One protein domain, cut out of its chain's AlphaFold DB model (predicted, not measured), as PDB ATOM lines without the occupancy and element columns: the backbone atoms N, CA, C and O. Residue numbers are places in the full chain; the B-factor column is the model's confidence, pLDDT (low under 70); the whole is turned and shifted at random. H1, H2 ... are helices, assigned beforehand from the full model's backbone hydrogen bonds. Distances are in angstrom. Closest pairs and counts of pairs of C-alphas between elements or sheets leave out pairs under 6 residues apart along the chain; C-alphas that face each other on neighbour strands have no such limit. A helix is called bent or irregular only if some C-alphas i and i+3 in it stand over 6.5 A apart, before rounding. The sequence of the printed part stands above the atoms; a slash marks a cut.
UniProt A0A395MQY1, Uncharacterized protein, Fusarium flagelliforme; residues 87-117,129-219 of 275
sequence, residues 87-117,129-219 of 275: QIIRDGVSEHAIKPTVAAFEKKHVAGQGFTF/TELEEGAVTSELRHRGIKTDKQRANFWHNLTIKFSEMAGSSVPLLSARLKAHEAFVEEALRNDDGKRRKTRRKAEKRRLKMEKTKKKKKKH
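AT A GLANCE: This is residues 87 to 117 and 129 to 219 of the 275 residues of an uncharacterized protein of Fusarium flagelliforme (UniProt A0A395MQY1). One very long helix, H4, lays its first part across three shorter helices, H1, H2 and H3, and then sticks out of this small body as a free arm, residues 193 to 219. H1 and H3 lie side by side, and H2 crosses H4 farther along it than H3 does. The printed part has 122 residues with four named helices, in the order H1, H2, H3, H4, and no named strand; the class is all helix. The whole is only just loose, close to extended, with a radius of gyration of the C-alphas of 20.2 A, and it spans 75 by 34 by 25 A, the arm making the length.

IN THESE COORDINATES: The printed part begins at Gln 87, and H1 holds residues 95 to 110, from C-alpha 95 at (45.742, 6.284, -28.708), over 21.5 A. H1 is irregular, with C-alphas 97 and 100 at 7.0 A, and it has a kink of 32 degrees near residue 102. H2 holds residues 130 to 142, and H3 holds residues 148 to 166, over 26.7 A. H4 holds residues 172 to 219, over 70.7 A, from C-alpha 172 at (57.134, 14.721, -14.328) to C-alpha 219 at (-9.049, -9.798, -17.670).

HOW THE PARTS SIT: H1 and H3 touch, the closest C-alphas being those of Ile 98 and Leu 158 at 6.0 A; they run the same way at a shallow tilt of 28 degrees. H1 touches H4 with residues 101 to 105 alone, the closest C-alphas being those of Thr 101 and Phe 183 at 6.0 A, and the two are about perpendicular at 74 degrees. H2 touches H4 at residues 183 to 191 of H4 alone, with the C-alphas of Ala 135 and Ala 187 closest at 5.3 A, about perpendicular at 87 degrees. H3 touches H4 at residues 172 to 180 of H4 alone, with the C-alphas of Thr 159 and Arg 176 closest at 4.8 A; they run opposite ways at a steep tilt of 66 degrees. H2 and H3 are close but not clearly touching, with the C-alphas of Leu 140 and Arg 151 at 7.9 A. H1 and H2 are only just apart, at 8.1 A. In H2, H3 and H4 every O i to N i+4 pair is within hydrogen-bond range; in H1 8 of 12 are.

THE WHOLE: The C-alphas of Ser 168 and His 219, the two farthest apart, are 75.1 A from each other. Without residues 193 to 219, which stand free, the body of 95 residues spans 33 by 32 by 20 A. Residues 118 to 128 are cut out, with 20.5 A between C-alphas 117 and 129; the link from H1 to H2 runs across this cut. The links H2 to H3 and H3 to H4 are tight. The mean pLDDT of the printed part is 87.7, and residues 87 to 92, residue 117 and residues 218 to 219 are under 70.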
ATOM      1  N   GLN A  87      57.995   9.530 -27.828       56.53
ATOM      2  CA  GLN A  87      57.222   8.804 -28.821       56.53
ATOM      3  C   GLN A  87      56.209   7.945 -28.073       56.53
ATOM      4  O   GLN A  87      56.597   7.052 -27.323       56.53
ATOM      5  N   ILE A  88      54.919   8.243 -28.271       60.34
ATOM      6  CA  ILE A  88      53.799   7.497 -27.687       60.34
ATOM      7  C   ILE A  88      54.056   6.014 -27.951       60.34
ATOM      8  O   ILE A  88      54.061   5.590 -29.110       60.34
ATOM      9  N   ILE A  89      54.298   5.241 -26.891       59.97
ATOM     10  CA  ILE A  89      54.762   3.862 -27.016       59.97
ATOM     11  C   ILE A  89      53.636   3.067 -27.682       59.97
ATOM     12  O   ILE A  89      52.565   2.887 -27.094       59.97
ATOM     13  N   ARG A  90      53.873   2.612 -28.921       58.41
ATOM     14  CA  ARG A  90      52.894   1.902 -29.772       58.41
ATOM     15  C   ARG A  90      52.663   0.440 -29.354       58.41
ATOM     16  O   ARG A  90      52.001  -0.315 -30.062       58.41
ATOM     17  N   ASP A  91      53.149   0.053 -28.178       59.44
ATOM     18  CA  ASP A  91      53.061  -1.282 -27.587       59.44
ATOM     19  C   ASP A  91      51.643  -1.609 -27.080       59.44
ATOM     20  O   ASP A  91      51.367  -1.665 -25.876       59.44
ATOM     21  N   GLY A  92      50.724  -1.843 -28.018       62.34
ATOM     22  CA  GLY A  92      49.435  -2.495 -27.766       62.34
ATOM     23  C   GLY A  92      48.407  -1.681 -26.970       62.34
ATOM     24  O   GLY A  92      47.395  -2.244 -26.549       62.34
ATOM     25  N   VAL A  93      48.633  -0.380 -26.764       77.81
ATOM     26  CA  VAL A  93      47.649   0.561 -26.208       77.81
ATOM     27  C   VAL A  93      47.231   1.527 -27.310       77.81
ATOM     28  O   VAL A  93      48.055   2.266 -27.841       77.81
ATOM     29  N   SER A  94      45.944   1.526 -27.659       77.00
ATOM     30  CA  SER A  94      45.413   2.462 -28.651       77.00
ATOM     31  C   SER A  94      45.474   3.897 -28.130       77.00
ATOM     32  O   SER A  94      45.137   4.163 -26.977       77.00
ATOM     33  N   GLU A  95      45.809   4.847 -29.001       80.62
ATOM     34  CA  GLU A  95      45.742   6.284 -28.708       80.62
ATOM     35  C   GLU A  95      44.331   6.700 -28.228       80.62
ATOM     36  O   GLU A  95      44.166   7.564 -27.365       80.62
ATOM     37  N   HIS A  96      43.293   6.009 -28.716       87.19
ATOM     38  CA  HIS A  96      41.903   6.199 -28.298       87.19
ATOM     39  C   HIS A  96      41.630   5.818 -26.831       87.19
ATOM     40  O   HIS A  96      40.608   6.231 -26.293       87.19
ATOM     41  N   ALA A  97      42.528   5.086 -26.160       89.62
ATOM     42  CA  ALA A  97      42.407   4.801 -24.731       89.62
ATOM     43  C   ALA A  97      42.755   6.019 -23.853       89.62
ATOM     44  O   ALA A  97      42.144   6.193 -22.799       89.62
ATOM     45  N   ILE A  98      43.701   6.871 -24.275       92.25
ATOM     46  CA  ILE A  98      44.104   8.081 -23.528       92.25
ATOM     47  C   ILE A  98      43.340   9.340 -23.962       92.25
ATOM     48  O   ILE A  98      43.110  10.219 -23.131       92.25
ATOM     49  N   LYS A  99      42.891   9.419 -25.227       92.50
ATOM     50  CA  LYS A  99      42.170  10.584 -25.788       92.50
ATOM     51  C   LYS A  99      41.025  11.127 -24.911       92.50
ATOM     52  O   LYS A  99      40.992  12.344 -24.743       92.50
ATOM     53  N   PRO A 100      40.122  10.310 -24.324       94.06
ATOM     54  CA  PRO A 100      39.032  10.821 -23.484       94.06
ATOM     55  C   PRO A 100      39.532  11.617 -22.272       94.06
ATOM     56  O   PRO A 100      39.074  12.733 -22.029       94.06
ATOM     57  N   THR A 101      40.534  11.083 -21.572       95.44
ATOM     58  CA  THR A 101      41.101  11.674 -20.353       95.44
ATOM     59  C   THR A 101      41.923  12.921 -20.668       95.44
ATOM     60  O   THR A 101      41.793  13.931 -19.978       95.44
ATOM     61  N   VAL A 102      42.716  12.882 -21.747       94.75
ATOM     62  CA  VAL A 102      43.484  14.037 -22.238       94.75
ATOM     63  C   VAL A 102      42.541  15.177 -22.631       94.75
ATOM     64  O   VAL A 102      42.656  16.258 -22.071       94.75
ATOM     65  N   ALA A 103      41.541  14.930 -23.484       94.56
ATOM     66  CA  ALA A 103      40.600  15.964 -23.932       94.56
ATOM     67  C   ALA A 103      39.677  16.488 -22.810       94.56
ATOM     68  O   ALA A 103      39.191  17.620 -22.871       94.56
ATOM     69  N   ALA A 104      39.407  15.685 -21.774       93.62
ATOM     70  CA  ALA A 104      38.698  16.137 -20.577       93.62
ATOM     71  C   ALA A 104      39.574  17.037 -19.686       93.62
ATOM     72  O   ALA A 104      39.072  18.013 -19.123       93.62
ATOM     73  N   PHE A 105      40.871  16.737 -19.570       93.44
ATOM     74  CA  PHE A 105      41.819  17.554 -18.815       93.44
ATOM     75  C   PHE A 105      42.210  18.837 -19.553       93.44
ATOM     76  O   PHE A 105      42.217  19.895 -18.939       93.44
ATOM     77  N   GLU A 106      42.450  18.778 -20.861       93.62
ATOM     78  CA  GLU A 106      42.750  19.929 -21.721       93.62
ATOM     79  C   GLU A 106      41.691  21.032 -21.568       93.62
ATOM     80  O   GLU A 106      42.019  22.194 -21.335       93.62
ATOM     81  N   LYS A 107      40.404  20.659 -21.550       93.69
ATOM     82  CA  LYS A 107      39.290  21.589 -21.290       93.69
ATOM     83  C   LYS A 107      39.353  22.236 -19.902       93.69
ATOM     84  O   LYS A 107      39.064  23.423 -19.782       93.69
ATOM     85  N   LYS A 108      39.764  21.499 -18.860       91.25
ATOM     86  CA  LYS A 108      40.040  22.083 -17.532       91.25
ATOM     87  C   LYS A 108      41.274  22.987 -17.559       91.25
ATOM     88  O   LYS A 108      41.282  24.010 -16.886       91.25
ATOM     89  N   HIS A 109      42.310  22.612 -18.307       89.81
ATOM     90  CA  HIS A 109      43.570  23.342 -18.410       89.81
ATOM     91  C   HIS A 109      43.372  24.715 -19.061       89.81
ATOM     92  O   HIS A 109      43.752  25.723 -18.474       89.81
ATOM     93  N   VAL A 110      42.672  24.762 -20.199       90.44
ATOM     94  CA  VAL A 110      42.262  26.006 -20.878       90.44
ATOM     95  C   VAL A 110      41.363  26.871 -19.981       90.44
ATOM     96  O   VAL A 110      41.481  28.091 -19.992       90.44
ATOM     97  N   ALA A 111      40.528  26.259 -19.134       90.31
ATOM     98  CA  ALA A 111      39.727  26.958 -18.124       90.31
ATOM     99  C   ALA A 111      40.505  27.355 -16.843       90.31
ATOM    100  O   ALA A 111      39.888  27.698 -15.835       90.31
ATOM    101  N   GLY A 112      41.843  27.266 -16.830       84.62
ATOM    102  CA  GLY A 112      42.697  27.628 -15.687       84.62
ATOM    103  C   GLY A 112      42.687  26.636 -14.511       84.62
ATOM    104  O   GLY A 112      43.335  26.870 -13.496       84.62
ATOM    105  N   GLN A 113      41.980  25.509 -14.626       83.31
ATOM    106  CA  GLN A 113      41.768  24.530 -13.549       83.31
ATOM    107  C   GLN A 113      42.686  23.294 -13.628       83.31
ATOM    108  O   GLN A 113      42.577  22.399 -12.789       83.31
ATOM    109  N   GLY A 114      43.588  23.229 -14.615       78.75
ATOM    110  CA  GLY A 114      44.432  22.060 -14.907       78.75
ATOM    111  C   GLY A 114      45.383  21.659 -13.770       78.75
ATOM    112  O   GLY A 114      45.090  20.743 -13.002       78.75
ATOM    113  N   PHE A 115      46.533  22.329 -13.647       81.44
ATOM    114  CA  PHE A 115      47.559  22.012 -12.638       81.44
ATOM    115  C   PHE A 115      47.317  22.705 -11.290       81.44
ATOM    116  O   PHE A 115      48.180  23.362 -10.716       81.44
ATOM    117  N   THR A 116      46.107  22.526 -10.761       75.25
ATOM    118  CA  THR A 116      45.715  23.003  -9.431       75.25
ATOM    119  C   THR A 116      46.198  22.034  -8.343       75.25
ATOM    120  O   THR A 116      45.567  21.012  -8.054       75.25
ATOM    121  N   PHE A 117      47.338  22.349  -7.722       65.81
ATOM    122  CA  PHE A 117      47.872  21.599  -6.581       65.81
ATOM    123  C   PHE A 117      47.199  22.041  -5.277       65.81
ATOM    124  O   PHE A 117      47.644  22.971  -4.605       65.81
ATOM    125  N   THR A 129      40.437   4.316  -2.779       86.38
ATOM    126  CA  THR A 129      39.381   3.502  -2.166       86.38
ATOM    127  C   THR A 129      39.045   2.306  -3.063       86.38
ATOM    128  O   THR A 129      39.163   2.393  -4.285       86.38
ATOM    129  N   GLU A 130      38.546   1.203  -2.494       87.88
ATOM    130  CA  GLU A 130      38.126   0.009  -3.260       87.88
ATOM    131  C   GLU A 130      37.152   0.343  -4.410       87.88
ATOM    132  O   GLU A 130      37.180  -0.264  -5.481       87.88
ATOM    133  N   LEU A 131      36.299   1.353  -4.202       87.94
ATOM    134  CA  LEU A 131      35.346   1.850  -5.193       87.94
ATOM    135  C   LEU A 131      36.044   2.578  -6.355       87.94
ATOM    136  O   LEU A 131      35.647   2.409  -7.510       87.94
ATOM    137  N   GLU A 132      37.096   3.351  -6.078       91.75
ATOM    138  CA  GLU A 132      37.937   3.965  -7.111       91.75
ATOM    139  C   GLU A 132      38.762   2.915  -7.860       91.75
ATOM    140  O   GLU A 132      38.825   2.973  -9.085       91.75
ATOM    141  N   GLU A 133      39.332   1.919  -7.174       93.00
ATOM    142  CA  GLU A 133      40.051   0.813  -7.825       93.00
ATOM    143  C   GLU A 133      39.126  -0.015  -8.727       93.00
ATOM    144  O   GLU A 133      39.472  -0.326  -9.872       93.00
ATOM    145  N   GLY A 134      37.907  -0.305  -8.264       92.75
ATOM    146  CA  GLY A 134      36.862  -0.948  -9.059       92.75
ATOM    147  C   GLY A 134      36.484  -0.135 -10.300       92.75
ATOM    148  O   GLY A 134      36.408  -0.685 -11.403       92.75
ATOM    149  N   ALA A 135      36.319   1.185 -10.164       94.38
ATOM    150  CA  ALA A 135      36.036   2.072 -11.291       94.38
ATOM    151  C   ALA A 135      37.213   2.144 -12.285       94.38
ATOM    152  O   ALA A 135      37.015   1.967 -13.489       94.38
ATOM    153  N   VAL A 136      38.441   2.340 -11.795       95.38
ATOM    154  CA  VAL A 136      39.678   2.409 -12.594       95.38
ATOM    155  C   VAL A 136      39.906   1.111 -13.364       95.38
ATOM    156  O   VAL A 136      40.131   1.144 -14.575       95.38
ATOM    157  N   THR A 137      39.798  -0.047 -12.711       94.44
ATOM    158  CA  THR A 137      39.996  -1.351 -13.366       94.44
ATOM    159  C   THR A 137      38.877  -1.687 -14.358       94.44
ATOM    160  O   THR A 137      39.165  -2.211 -15.438       94.44
ATOM    161  N   SER A 138      37.623  -1.334 -14.051       94.12
ATOM    162  CA  SER A 138      36.476  -1.415 -14.972       94.12
ATOM    163  C   SER A 138      36.701  -0.571 -16.234       94.12
ATOM    164  O   SER A 138      36.502  -1.043 -17.357       94.12
ATOM    165  N   GLU A 139      37.185   0.660 -16.073       95.75
ATOM    166  CA  GLU A 139      37.396   1.607 -17.168       95.75
ATOM    167  C   GLU A 139      38.630   1.266 -18.027       95.75
ATOM    168  O   GLU A 139      38.559   1.336 -19.256       95.75
ATOM    169  N   LEU A 140      39.729   0.793 -17.425       94.81
ATOM    170  CA  LEU A 140      40.877   0.241 -18.159       94.81
ATOM    171  C   LEU A 140      40.458  -0.966 -19.017       94.81
ATOM    172  O   LEU A 140      40.763  -1.014 -20.213       94.81
ATOM    173  N   ARG A 141      39.685  -1.906 -18.449       93.19
ATOM    174  CA  ARG A 141      39.133  -3.056 -19.191       93.19
ATOM    175  C   ARG A 141      38.205  -2.613 -20.324       93.19
ATOM    176  O   ARG A 141      38.284  -3.174 -21.416       93.19
ATOM    177  N   HIS A 142      37.370  -1.592 -20.101       92.44
ATOM    178  CA  HIS A 142      36.498  -1.017 -21.132       92.44
ATOM    179  C   HIS A 142      37.292  -0.444 -22.317       92.44
ATOM    180  O   HIS A 142      36.883  -0.611 -23.465       92.44
ATOM    181  N   ARG A 143      38.463   0.147 -22.050       92.06
ATOM    182  CA  ARG A 143      39.412   0.680 -23.047       92.06
ATOM    183  C   ARG A 143      40.320  -0.388 -23.680       92.06
ATOM    184  O   ARG A 143      41.243  -0.050 -24.415       92.06
ATOM    185  N   GLY A 144      40.071  -1.673 -23.411       90.75
ATOM    186  CA  GLY A 144      40.815  -2.802 -23.981       90.75
ATOM    187  C   GLY A 144      42.155  -3.113 -23.303       90.75
ATOM    188  O   GLY A 144      42.873  -3.997 -23.771       90.75
ATOM    189  N   ILE A 145      42.488  -2.438 -22.199       92.25
ATOM    190  CA  ILE A 145      43.737  -2.624 -21.451       92.25
ATOM    191  C   ILE A 145      43.573  -3.833 -20.522       92.25
ATOM    192  O   ILE A 145      42.835  -3.786 -19.536       92.25
ATOM    193  N   LYS A 146      44.247  -4.938 -20.859       91.38
ATOM    194  CA  LYS A 146      44.097  -6.238 -20.186       91.38
ATOM    195  C   LYS A 146      45.358  -6.672 -19.441       91.38
ATOM    196  O   LYS A 146      45.235  -7.158 -18.317       91.38
ATOM    197  N   THR A 147      46.542  -6.479 -20.025       91.19
ATOM    198  CA  THR A 147      47.827  -6.914 -19.444       91.19
ATOM    199  C   THR A 147      48.531  -5.805 -18.663       91.19
ATOM    200  O   THR A 147      48.265  -4.618 -18.862       91.19
ATOM    201  N   ASP A 148      49.473  -6.173 -17.797       90.50
ATOM    202  CA  ASP A 148      50.256  -5.213 -17.011       90.50
ATOM    203  C   ASP A 148      51.221  -4.390 -17.865       90.50
ATOM    204  O   ASP A 148      51.367  -3.194 -17.623       90.50
ATOM    205  N   LYS A 149      51.765  -4.959 -18.954       90.19
ATOM    206  CA  LYS A 149      52.507  -4.172 -19.953       90.19
ATOM    207  C   LYS A 149      51.609  -3.098 -20.583       90.19
ATOM    208  O   LYS A 149      52.013  -1.942 -20.665       90.19
ATOM    209  N   GLN A 150      50.365  -3.430 -20.950       90.94
ATOM    210  CA  GLN A 150      49.411  -2.424 -21.440       90.94
ATOM    211  C   GLN A 150      49.056  -1.385 -20.362       90.94
ATOM    212  O   GLN A 150      48.940  -0.208 -20.688       90.94
ATOM    213  N   ARG A 151      48.913  -1.775 -19.084       92.31
ATOM    214  CA  ARG A 151      48.691  -0.824 -17.975       92.31
ATOM    215  C   ARG A 151      49.869   0.142 -17.812       92.31
ATOM    216  O   ARG A 151      49.649   1.347 -17.735       92.31
ATOM    217  N   ALA A 152      51.104  -0.359 -17.819       90.44
ATOM    218  CA  ALA A 152      52.312   0.461 -17.735       90.44
ATOM    219  C   ALA A 152      52.421   1.443 -18.917       90.44
ATOM    220  O   ALA A 152      52.596   2.643 -18.707       90.44
ATOM    221  N   ASN A 153      52.222   0.957 -20.147       91.50
ATOM    222  CA  ASN A 153      52.259   1.776 -21.361       91.50
ATOM    223  C   ASN A 153      51.150   2.837 -21.382       91.50
ATOM    224  O   ASN A 153      51.391   3.970 -21.789       91.50
ATOM    225  N   PHE A 154      49.945   2.498 -20.909       93.56
ATOM    226  CA  PHE A 154      48.846   3.448 -20.759       93.56
ATOM    227  C   PHE A 154      49.219   4.585 -19.801       93.56
ATOM    228  O   PHE A 154      49.123   5.754 -20.176       93.56
ATOM    229  N   TRP A 155      49.696   4.257 -18.597       93.06
ATOM    230  CA  TRP A 155      50.084   5.265 -17.608       93.06
ATOM    231  C   TRP A 155      51.278   6.106 -18.059       93.06
ATOM    232  O   TRP A 155      51.289   7.311 -17.803       93.06
ATOM    233  N   HIS A 156      52.247   5.516 -18.768       91.06
ATOM    234  CA  HIS A 156      53.346   6.252 -19.389       91.06
ATOM    235  C   HIS A 156      52.822   7.244 -20.437       91.06
ATOM    236  O   HIS A 156      53.010   8.448 -20.284       91.06
ATOM    237  N   ASN A 157      52.093   6.765 -21.450       91.25
ATOM    238  CA  ASN A 157      51.585   7.596 -22.546       91.25
ATOM    239  C   ASN A 157      50.646   8.715 -22.047       91.25
ATOM    240  O   ASN A 157      50.697   9.834 -22.558       91.25
ATOM    241  N   LEU A 158      49.828   8.446 -21.021       92.94
ATOM    242  CA  LEU A 158      48.988   9.458 -20.373       92.94
ATOM    243  C   LEU A 158      49.832  10.492 -19.604       92.94
ATOM    244  O   LEU A 158      49.605  11.689 -19.754       92.94
ATOM    245  N   THR A 159      50.834  10.050 -18.835       92.12
ATOM    246  CA  THR A 159      51.757  10.942 -18.105       92.12
ATOM    247  C   THR A 159      52.514  11.867 -19.058       92.12
ATOM    248  O   THR A 159      52.596  13.066 -18.796       92.12
ATOM    249  N   ILE A 160      53.003  11.338 -20.185       90.00
ATOM    250  CA  ILE A 160      53.669  12.120 -21.233       90.00
ATOM    251  C   ILE A 160      52.744  13.226 -21.748       90.00
ATOM    252  O   ILE A 160      53.116  14.398 -21.674       90.00
ATOM    253  N   LYS A 161      51.510  12.899 -22.162       91.69
ATOM    254  CA  LYS A 161      50.548  13.912 -22.636       91.69
ATOM    255  C   LYS A 161      50.222  14.961 -21.574       91.69
ATOM    256  O   LYS A 161      50.068  16.132 -21.903       91.69
ATOM    257  N   PHE A 162      50.171  14.579 -20.298       91.94
ATOM    258  CA  PHE A 162      49.990  15.538 -19.207       91.94
ATOM    259  C   PHE A 162      51.210  16.447 -19.016       91.94
ATOM    260  O   PHE A 162      51.020  17.639 -18.799       91.94
ATOM    261  N   SER A 163      52.441  15.942 -19.152       89.75
ATOM    262  CA  SER A 163      53.647  16.787 -19.105       89.75
ATOM    263  C   SER A 163      53.775  17.722 -20.316       89.75
ATOM    264  O   SER A 163      54.172  18.870 -20.151       89.75
ATOM    265  N   GLU A 164      53.358  17.287 -21.511       89.88
ATOM    266  CA  GLU A 164      53.288  18.149 -22.699       89.88
ATOM    267  C   GLU A 164      52.308  19.315 -22.492       89.88
ATOM    268  O   GLU A 164      52.663  20.460 -22.757       89.88
ATOM    269  N   MET A 165      51.105  19.042 -21.967       89.81
ATOM    270  CA  MET A 165      50.112  20.083 -21.654       89.81
ATOM    271  C   MET A 165      50.572  21.036 -20.540       89.81
ATOM    272  O   MET A 165      50.157  22.191 -20.523       89.81
ATOM    273  N   ALA A 166      51.411  20.562 -19.615       85.94
ATOM    274  CA  ALA A 166      51.928  21.353 -18.502       85.94
ATOM    275  C   ALA A 166      53.079  22.297 -18.891       85.94
ATOM    276  O   ALA A 166      53.290  23.323 -18.244       85.94
ATOM    277  N   GLY A 167      53.851  21.929 -19.918       83.75
ATOM    278  CA  GLY A 167      55.106  22.589 -20.258       83.75
ATOM    279  C   GLY A 167      56.231  22.326 -19.244       83.75
ATOM    280  O   GLY A 167      56.104  21.546 -18.300       83.75
ATOM    281  N   SER A 168      57.372  22.995 -19.441       73.88
ATOM    282  CA  SER A 168      58.627  22.723 -18.715       73.88
ATOM    283  C   SER A 168      58.626  23.097 -17.221       73.88
ATOM    284  O   SER A 168      59.618  22.846 -16.540       73.88
ATOM    285  N   SER A 169      57.571  23.734 -16.709       74.69
ATOM    286  CA  SER A 169      57.486  24.224 -15.325       74.69
ATOM    287  C   SER A 169      56.968  23.189 -14.320       74.69
ATOM    288  O   SER A 169      57.115  23.392 -13.115       74.69
ATOM    289  N   VAL A 170      56.366  22.085 -14.778       78.69
ATOM    290  CA  VAL A 170      55.754  21.074 -13.901       78.69
ATOM    291  C   VAL A 170      56.599  19.794 -13.878       78.69
ATOM    292  O   VAL A 170      56.781  19.167 -14.922       78.69
ATOM    293  N   PRO A 171      57.081  19.338 -12.702       85.19
ATOM    294  CA  PRO A 171      57.831  18.089 -12.590       85.19
ATOM    295  C   PRO A 171      57.053  16.876 -13.117       85.19
ATOM    296  O   PRO A 171      55.848  16.748 -12.887       85.19
ATOM    297  N   LEU A 172      57.750  15.922 -13.743       85.94
ATOM    298  CA  LEU A 172      57.134  14.721 -14.328       85.94
ATOM    299  C   LEU A 172      56.331  13.893 -13.305       85.94
ATOM    300  O   LEU A 172      55.292  13.324 -13.641       85.94
ATOM    301  N   LEU A 173      56.762  13.870 -12.038       86.31
ATOM    302  CA  LEU A 173      56.017  13.247 -10.938       86.31
ATOM    303  C   LEU A 173      54.662  13.936 -10.699       86.31
ATOM    304  O   LEU A 173      53.646  13.266 -10.533       86.31
ATOM    305  N   SER A 174      54.627  15.267 -10.751       87.00
ATOM    306  CA  SER A 174      53.407  16.066 -10.622       87.00
ATOM    307  C   SER A 174      52.471  15.880 -11.822       87.00
ATOM    308  O   SER A 174      51.257  15.768 -11.639       87.00
ATOM    309  N   ALA A 175      53.022  15.754 -13.036       89.38
ATOM    310  CA  ALA A 175      52.256  15.381 -14.227       89.38
ATOM    311  C   ALA A 175      51.639  13.975 -14.094       89.38
ATOM    312  O   ALA A 175      50.448  13.805 -14.359       89.38
ATOM    313  N   ARG A 176      52.401  12.988 -13.596       91.31
ATOM    314  CA  ARG A 176      51.923  11.618 -13.320       91.31
ATOM    315  C   ARG A 176      50.797  11.594 -12.284       91.31
ATOM    316  O   ARG A 176      49.797  10.908 -12.484       91.31
ATOM    317  N   LEU A 177      50.933  12.356 -11.196       90.50
ATOM    318  CA  LEU A 177      49.899  12.473 -10.164       90.50
ATOM    319  C   LEU A 177      48.607  13.086 -10.727       90.50
ATOM    320  O   LEU A 177      47.527  12.549 -10.483       90.50
ATOM    321  N   LYS A 178      48.705  14.155 -11.531       91.38
ATOM    322  CA  LYS A 178      47.529  14.789 -12.149       91.38
ATOM    323  C   LYS A 178      46.881  13.911 -13.229       91.38
ATOM    324  O   LYS A 178      45.658  13.887 -13.323       91.38
ATOM    325  N   ALA A 179      47.676  13.150 -13.984       92.88
ATOM    326  CA  ALA A 179      47.195  12.145 -14.936       92.88
ATOM    327  C   ALA A 179      46.370  11.047 -14.243       92.88
ATOM    328  O   ALA A 179      45.299  10.678 -14.726       92.88
ATOM    329  N   HIS A 180      46.838  10.566 -13.087       93.50
ATOM    330  CA  HIS A 180      46.116   9.586 -12.278       93.50
ATOM    331  C   HIS A 180      44.813  10.166 -11.705       93.50
ATOM    332  O   HIS A 180      43.749   9.587 -11.903       93.50
ATOM    333  N   GLU A 181      44.870  11.346 -11.076       92.56
ATOM    334  CA  GLU A 181      43.700  12.060 -10.531       92.56
ATOM    335  C   GLU A 181      42.615  12.293 -11.601       92.56
ATOM    336  O   GLU A 181      41.441  11.997 -11.380       92.56
ATOM    337  N   ALA A 182      43.010  12.752 -12.795       94.00
ATOM    338  CA  ALA A 182      42.093  12.984 -13.907       94.00
ATOM    339  C   ALA A 182      41.464  11.691 -14.456       94.00
ATOM    340  O   ALA A 182      40.295  11.709 -14.843       94.00
ATOM    341  N   PHE A 183      42.201  10.572 -14.474       96.12
ATOM    342  CA  PHE A 183      41.647   9.278 -14.882       96.12
ATOM    343  C   PHE A 183      40.665   8.718 -13.844       96.12
ATOM    344  O   PHE A 183      39.609   8.222 -14.225       96.12
ATOM    345  N   VAL A 184      40.967   8.836 -12.545       94.94
ATOM    346  CA  VAL A 184      40.070   8.408 -11.454       94.94
ATOM    347  C   VAL A 184      38.751   9.190 -11.503       94.94
ATOM    348  O   VAL A 184      37.680   8.585 -11.521       94.94
ATOM    349  N   GLU A 185      38.811  10.522 -11.637       93.50
ATOM    350  CA  GLU A 185      37.625  11.373 -11.834       93.50
ATOM    351  C   GLU A 185      36.758  10.950 -13.034       93.50
ATOM    352  O   GLU A 185      35.528  11.064 -12.994       93.50
ATOM    353  N   GLU A 186      37.386  10.520 -14.131       95.19
ATOM    354  CA  GLU A 186      36.680  10.080 -15.333       95.19
ATOM    355  C   GLU A 186      36.079   8.680 -15.154       95.19
ATOM    356  O   GLU A 186      34.920   8.457 -15.507       95.19
ATOM    357  N   ALA A 187      36.828   7.753 -14.556       95.31
ATOM    358  CA  ALA A 187      36.401   6.383 -14.302       95.31
ATOM    359  C   ALA A 187      35.177   6.331 -13.373       95.31
ATOM    360  O   ALA A 187      34.186   5.681 -13.715       95.31
ATOM    361  N   LEU A 188      35.196   7.084 -12.264       94.62
ATOM    362  CA  LEU A 188      34.053   7.240 -11.352       94.62
ATOM    363  C   LEU A 188      32.813   7.770 -12.089       94.62
ATOM    364  O   LEU A 188      31.729   7.190 -12.020       94.62
ATOM    365  N   ARG A 189      32.982   8.849 -12.862       94.12
ATOM    366  CA  ARG A 189      31.912   9.490 -13.642       94.12
ATOM    367  C   ARG A 189      31.321   8.554 -14.697       94.12
ATOM    368  O   ARG A 189      30.103   8.536 -14.901       94.12
ATOM    369  N   ASN A 190      32.169   7.766 -15.355       94.12
ATOM    370  CA  ASN A 190      31.751   6.773 -16.334       94.12
ATOM    371  C   ASN A 190      31.019   5.609 -15.655       94.12
ATOM    372  O   ASN A 190      30.020   5.139 -16.204       94.12
ATOM    373  N   ASP A 191      31.439   5.174 -14.463       93.12
ATOM    374  CA  ASP A 191      30.760   4.105 -13.727       93.12
ATOM    375  C   ASP A 191      29.407   4.527 -13.142       93.12
ATOM    376  O   ASP A 191      28.402   3.867 -13.402       93.12
ATOM    377  N   ASP A 192      29.298   5.697 -12.510       92.00
ATOM    378  CA  ASP A 192      27.997   6.245 -12.102       92.00
ATOM    379  C   ASP A 192      27.063   6.471 -13.300       92.00
ATOM    380  O   ASP A 192      25.850   6.232 -13.225       92.00
ATOM    381  N   GLY A 193      27.623   6.836 -14.458       90.00
ATOM    382  CA  GLY A 193      26.915   6.848 -15.735       90.00
ATOM    383  C   GLY A 193      26.366   5.469 -16.134       90.00
ATOM    384  O   GLY A 193      25.217   5.380 -16.584       90.00
ATOM    385  N   LYS A 194      27.141   4.392 -15.950       90.00
ATOM    386  CA  LYS A 194      26.725   2.992 -16.174       90.00
ATOM    387  C   LYS A 194      25.644   2.584 -15.150       90.00
ATOM    388  O   LYS A 194      24.550   2.187 -15.561       90.00
ATOM    389  N   ARG A 195      25.870   2.794 -13.844       88.62
ATOM    390  CA  ARG A 195      24.948   2.492 -12.722       88.62
ATOM    391  C   ARG A 195      23.597   3.212 -12.844       88.62
ATOM    392  O   ARG A 195      22.535   2.610 -12.663       88.62
ATOM    393  N   ARG A 196      23.585   4.494 -13.233       91.25
ATOM    394  CA  ARG A 196      22.343   5.267 -13.450       91.25
ATOM    395  C   ARG A 196      21.543   4.752 -14.653       91.25
ATOM    396  O   ARG A 196      20.310   4.769 -14.618       91.25
ATOM    397  N   LYS A 197      22.217   4.273 -15.709       92.50
ATOM    398  CA  LYS A 197      21.578   3.649 -16.884       92.50
ATOM    399  C   LYS A 197      20.991   2.273 -16.548       92.50
ATOM    400  O   LYS A 197      19.851   2.005 -16.935       92.50
ATOM    401  N   THR A 198      21.701   1.422 -15.801       92.56
ATOM    402  CA  THR A 198      21.191   0.097 -15.398       92.56
ATOM    403  C   THR A 198      19.997   0.211 -14.450       92.56
ATOM    404  O   THR A 198      18.982  -0.438 -14.710       92.56
ATOM    405  N   ARG A 199      20.037   1.106 -13.447       92.12
ATOM    406  CA  ARG A 199      18.897   1.370 -12.543       92.12
ATOM    407  C   ARG A 199      17.628   1.749 -13.315       92.12
ATOM    408  O   ARG A 199      16.607   1.080 -13.174       92.12
ATOM    409  N   ARG A 200      17.722   2.729 -14.224       93.50
ATOM    410  CA  ARG A 200      16.614   3.148 -15.111       93.50
ATOM    411  C   ARG A 200      16.105   2.019 -16.023       93.50
ATOM    412  O   ARG A 200      14.915   1.968 -16.331       93.50
ATOM    413  N   LYS A 201      16.973   1.102 -16.472       94.75
ATOM    414  CA  LYS A 201      16.574  -0.072 -17.278       94.75
ATOM    415  C   LYS A 201      15.832  -1.115 -16.431       94.75
ATOM    416  O   LYS A 201      14.839  -1.667 -16.902       94.75
ATOM    417  N   ALA A 202      16.270  -1.363 -15.196       92.56
ATOM    418  CA  ALA A 202      15.609  -2.275 -14.260       92.56
ATOM    419  C   ALA A 202      14.230  -1.747 -13.821       92.56
ATOM    420  O   ALA A 202      13.241  -2.474 -13.879       92.56
ATOM    421  N   GLU A 203      14.142  -0.462 -13.487       93.31
ATOM    422  CA  GLU A 203      12.904   0.258 -13.168       93.31
ATOM    423  C   GLU A 203      11.872   0.159 -14.307       93.31
ATOM    424  O   GLU A 203      10.751  -0.310 -14.099       93.31
ATOM    425  N   LYS A 204      12.280   0.454 -15.552       94.62
ATOM    426  CA  LYS A 204      11.431   0.269 -16.745       94.62
ATOM    427  C   LYS A 204      10.988  -1.186 -16.962       94.62
ATOM    428  O   LYS A 204       9.911  -1.397 -17.518       94.62
ATOM    429  N   ARG A 205      11.765  -2.194 -16.533       93.25
ATOM    430  CA  ARG A 205      11.330  -3.609 -16.546       93.25
ATOM    431  C   ARG A 205      10.301  -3.893 -15.448       93.25
ATOM    432  O   ARG A 205       9.280  -4.499 -15.762       93.25
ATOM    433  N   ARG A 206      10.511  -3.419 -14.210       92.62
ATOM    434  CA  ARG A 206       9.548  -3.570 -13.098       92.62
ATOM    435  C   ARG A 206       8.184  -2.979 -13.464       92.62
ATOM    436  O   ARG A 206       7.196  -3.703 -13.434       92.62
ATOM    437  N   LEU A 207       8.151  -1.728 -13.933       93.00
ATOM    438  CA  LEU A 207       6.916  -1.046 -14.346       93.00
ATOM    439  C   LEU A 207       6.201  -1.742 -15.519       93.00
ATOM    440  O   LEU A 207       4.972  -1.760 -15.567       93.00
ATOM    441  N   LYS A 208       6.939  -2.350 -16.462       91.94
ATOM    442  CA  LYS A 208       6.335  -3.170 -17.528       91.94
ATOM    443  C   LYS A 208       5.685  -4.441 -16.970       91.94
ATOM    444  O   LYS A 208       4.544  -4.716 -17.326       91.94
ATOM    445  N   MET A 209       6.370  -5.177 -16.089       90.31
ATOM    446  CA  MET A 209       5.825  -6.403 -15.479       90.31
ATOM    447  C   MET A 209       4.646  -6.123 -14.540       90.31
ATOM    448  O   MET A 209       3.709  -6.912 -14.469       90.31
ATOM    449  N   GLU A 210       4.647  -4.988 -13.845       90.38
ATOM    450  CA  GLU A 210       3.508  -4.562 -13.032       90.38
ATOM    451  C   GLU A 210       2.291  -4.232 -13.909       90.38
ATOM    452  O   GLU A 210       1.185  -4.696 -13.632       90.38
ATOM    453  N   LYS A 211       2.489  -3.501 -15.018       88.88
ATOM    454  CA  LYS A 211       1.414  -3.194 -15.975       88.88
ATOM    455  C   LYS A 211       0.856  -4.446 -16.660       88.88
ATOM    456  O   LYS A 211      -0.353  -4.506 -16.862       88.88
ATOM    457  N   THR A 212       1.673  -5.455 -16.979       84.00
ATOM    458  CA  THR A 212       1.149  -6.729 -17.512       84.00
ATOM    459  C   THR A 212       0.416  -7.545 -16.448       84.00
ATOM    460  O   THR A 212      -0.668  -8.038 -16.743       84.00
ATOM    461  N   LYS A 213       0.910  -7.612 -15.200       84.31
ATOM    462  CA  LYS A 213       0.175  -8.235 -14.079       84.31
ATOM    463  C   LYS A 213      -1.172  -7.546 -13.815       84.31
ATOM    464  O   LYS A 213      -2.178  -8.230 -13.670       84.31
ATOM    465  N   LYS A 214      -1.221  -6.207 -13.821       79.62
ATOM    466  CA  LYS A 214      -2.470  -5.433 -13.672       79.62
ATOM    467  C   LYS A 214      -3.428  -5.619 -14.856       79.62
ATOM    468  O   LYS A 214      -4.632  -5.657 -14.635       79.62
ATOM    469  N   LYS A 215      -2.926  -5.783 -16.091       76.50
ATOM    470  CA  LYS A 215      -3.768  -6.150 -17.247       76.50
ATOM    471  C   LYS A 215      -4.341  -7.565 -17.126       76.50
ATOM    472  O   LYS A 215      -5.534  -7.715 -17.346       76.50
ATOM    473  N   LYS A 216      -3.530  -8.558 -16.737       74.50
ATOM    474  CA  LYS A 216      -3.994  -9.932 -16.482       74.50
ATOM    475  C   LYS A 216      -5.100  -9.965 -15.427       74.50
ATOM    476  O   LYS A 216      -6.219 -10.320 -15.766       74.50
ATOM    477  N   LYS A 217      -4.858  -9.403 -14.234       72.56
ATOM    478  CA  LYS A 217      -5.876  -9.323 -13.171       72.56
ATOM    479  C   LYS A 217      -7.179  -8.624 -13.584       72.56
ATOM    480  O   LYS A 217      -8.220  -8.956 -13.042       72.56
ATOM    481  N   LYS A 218      -7.149  -7.668 -14.524       65.38
ATOM    482  CA  LYS A 218      -8.368  -7.028 -15.060       65.38
ATOM    483  C   LYS A 218      -9.118  -7.867 -16.102       65.38
ATOM    484  O   LYS A 218     -10.276  -7.573 -16.358       65.38
ATOM    485  N   HIS A 219      -8.467  -8.860 -16.702       59.19
ATOM    486  CA  HIS A 219      -9.049  -9.798 -17.670       59.19
ATOM    487  C   HIS A 219      -9.390 -11.163 -17.030       59.19
ATOM    488  O   HIS A 219     -10.081 -11.977 -17.632       59.19
TER     489      HIS A 219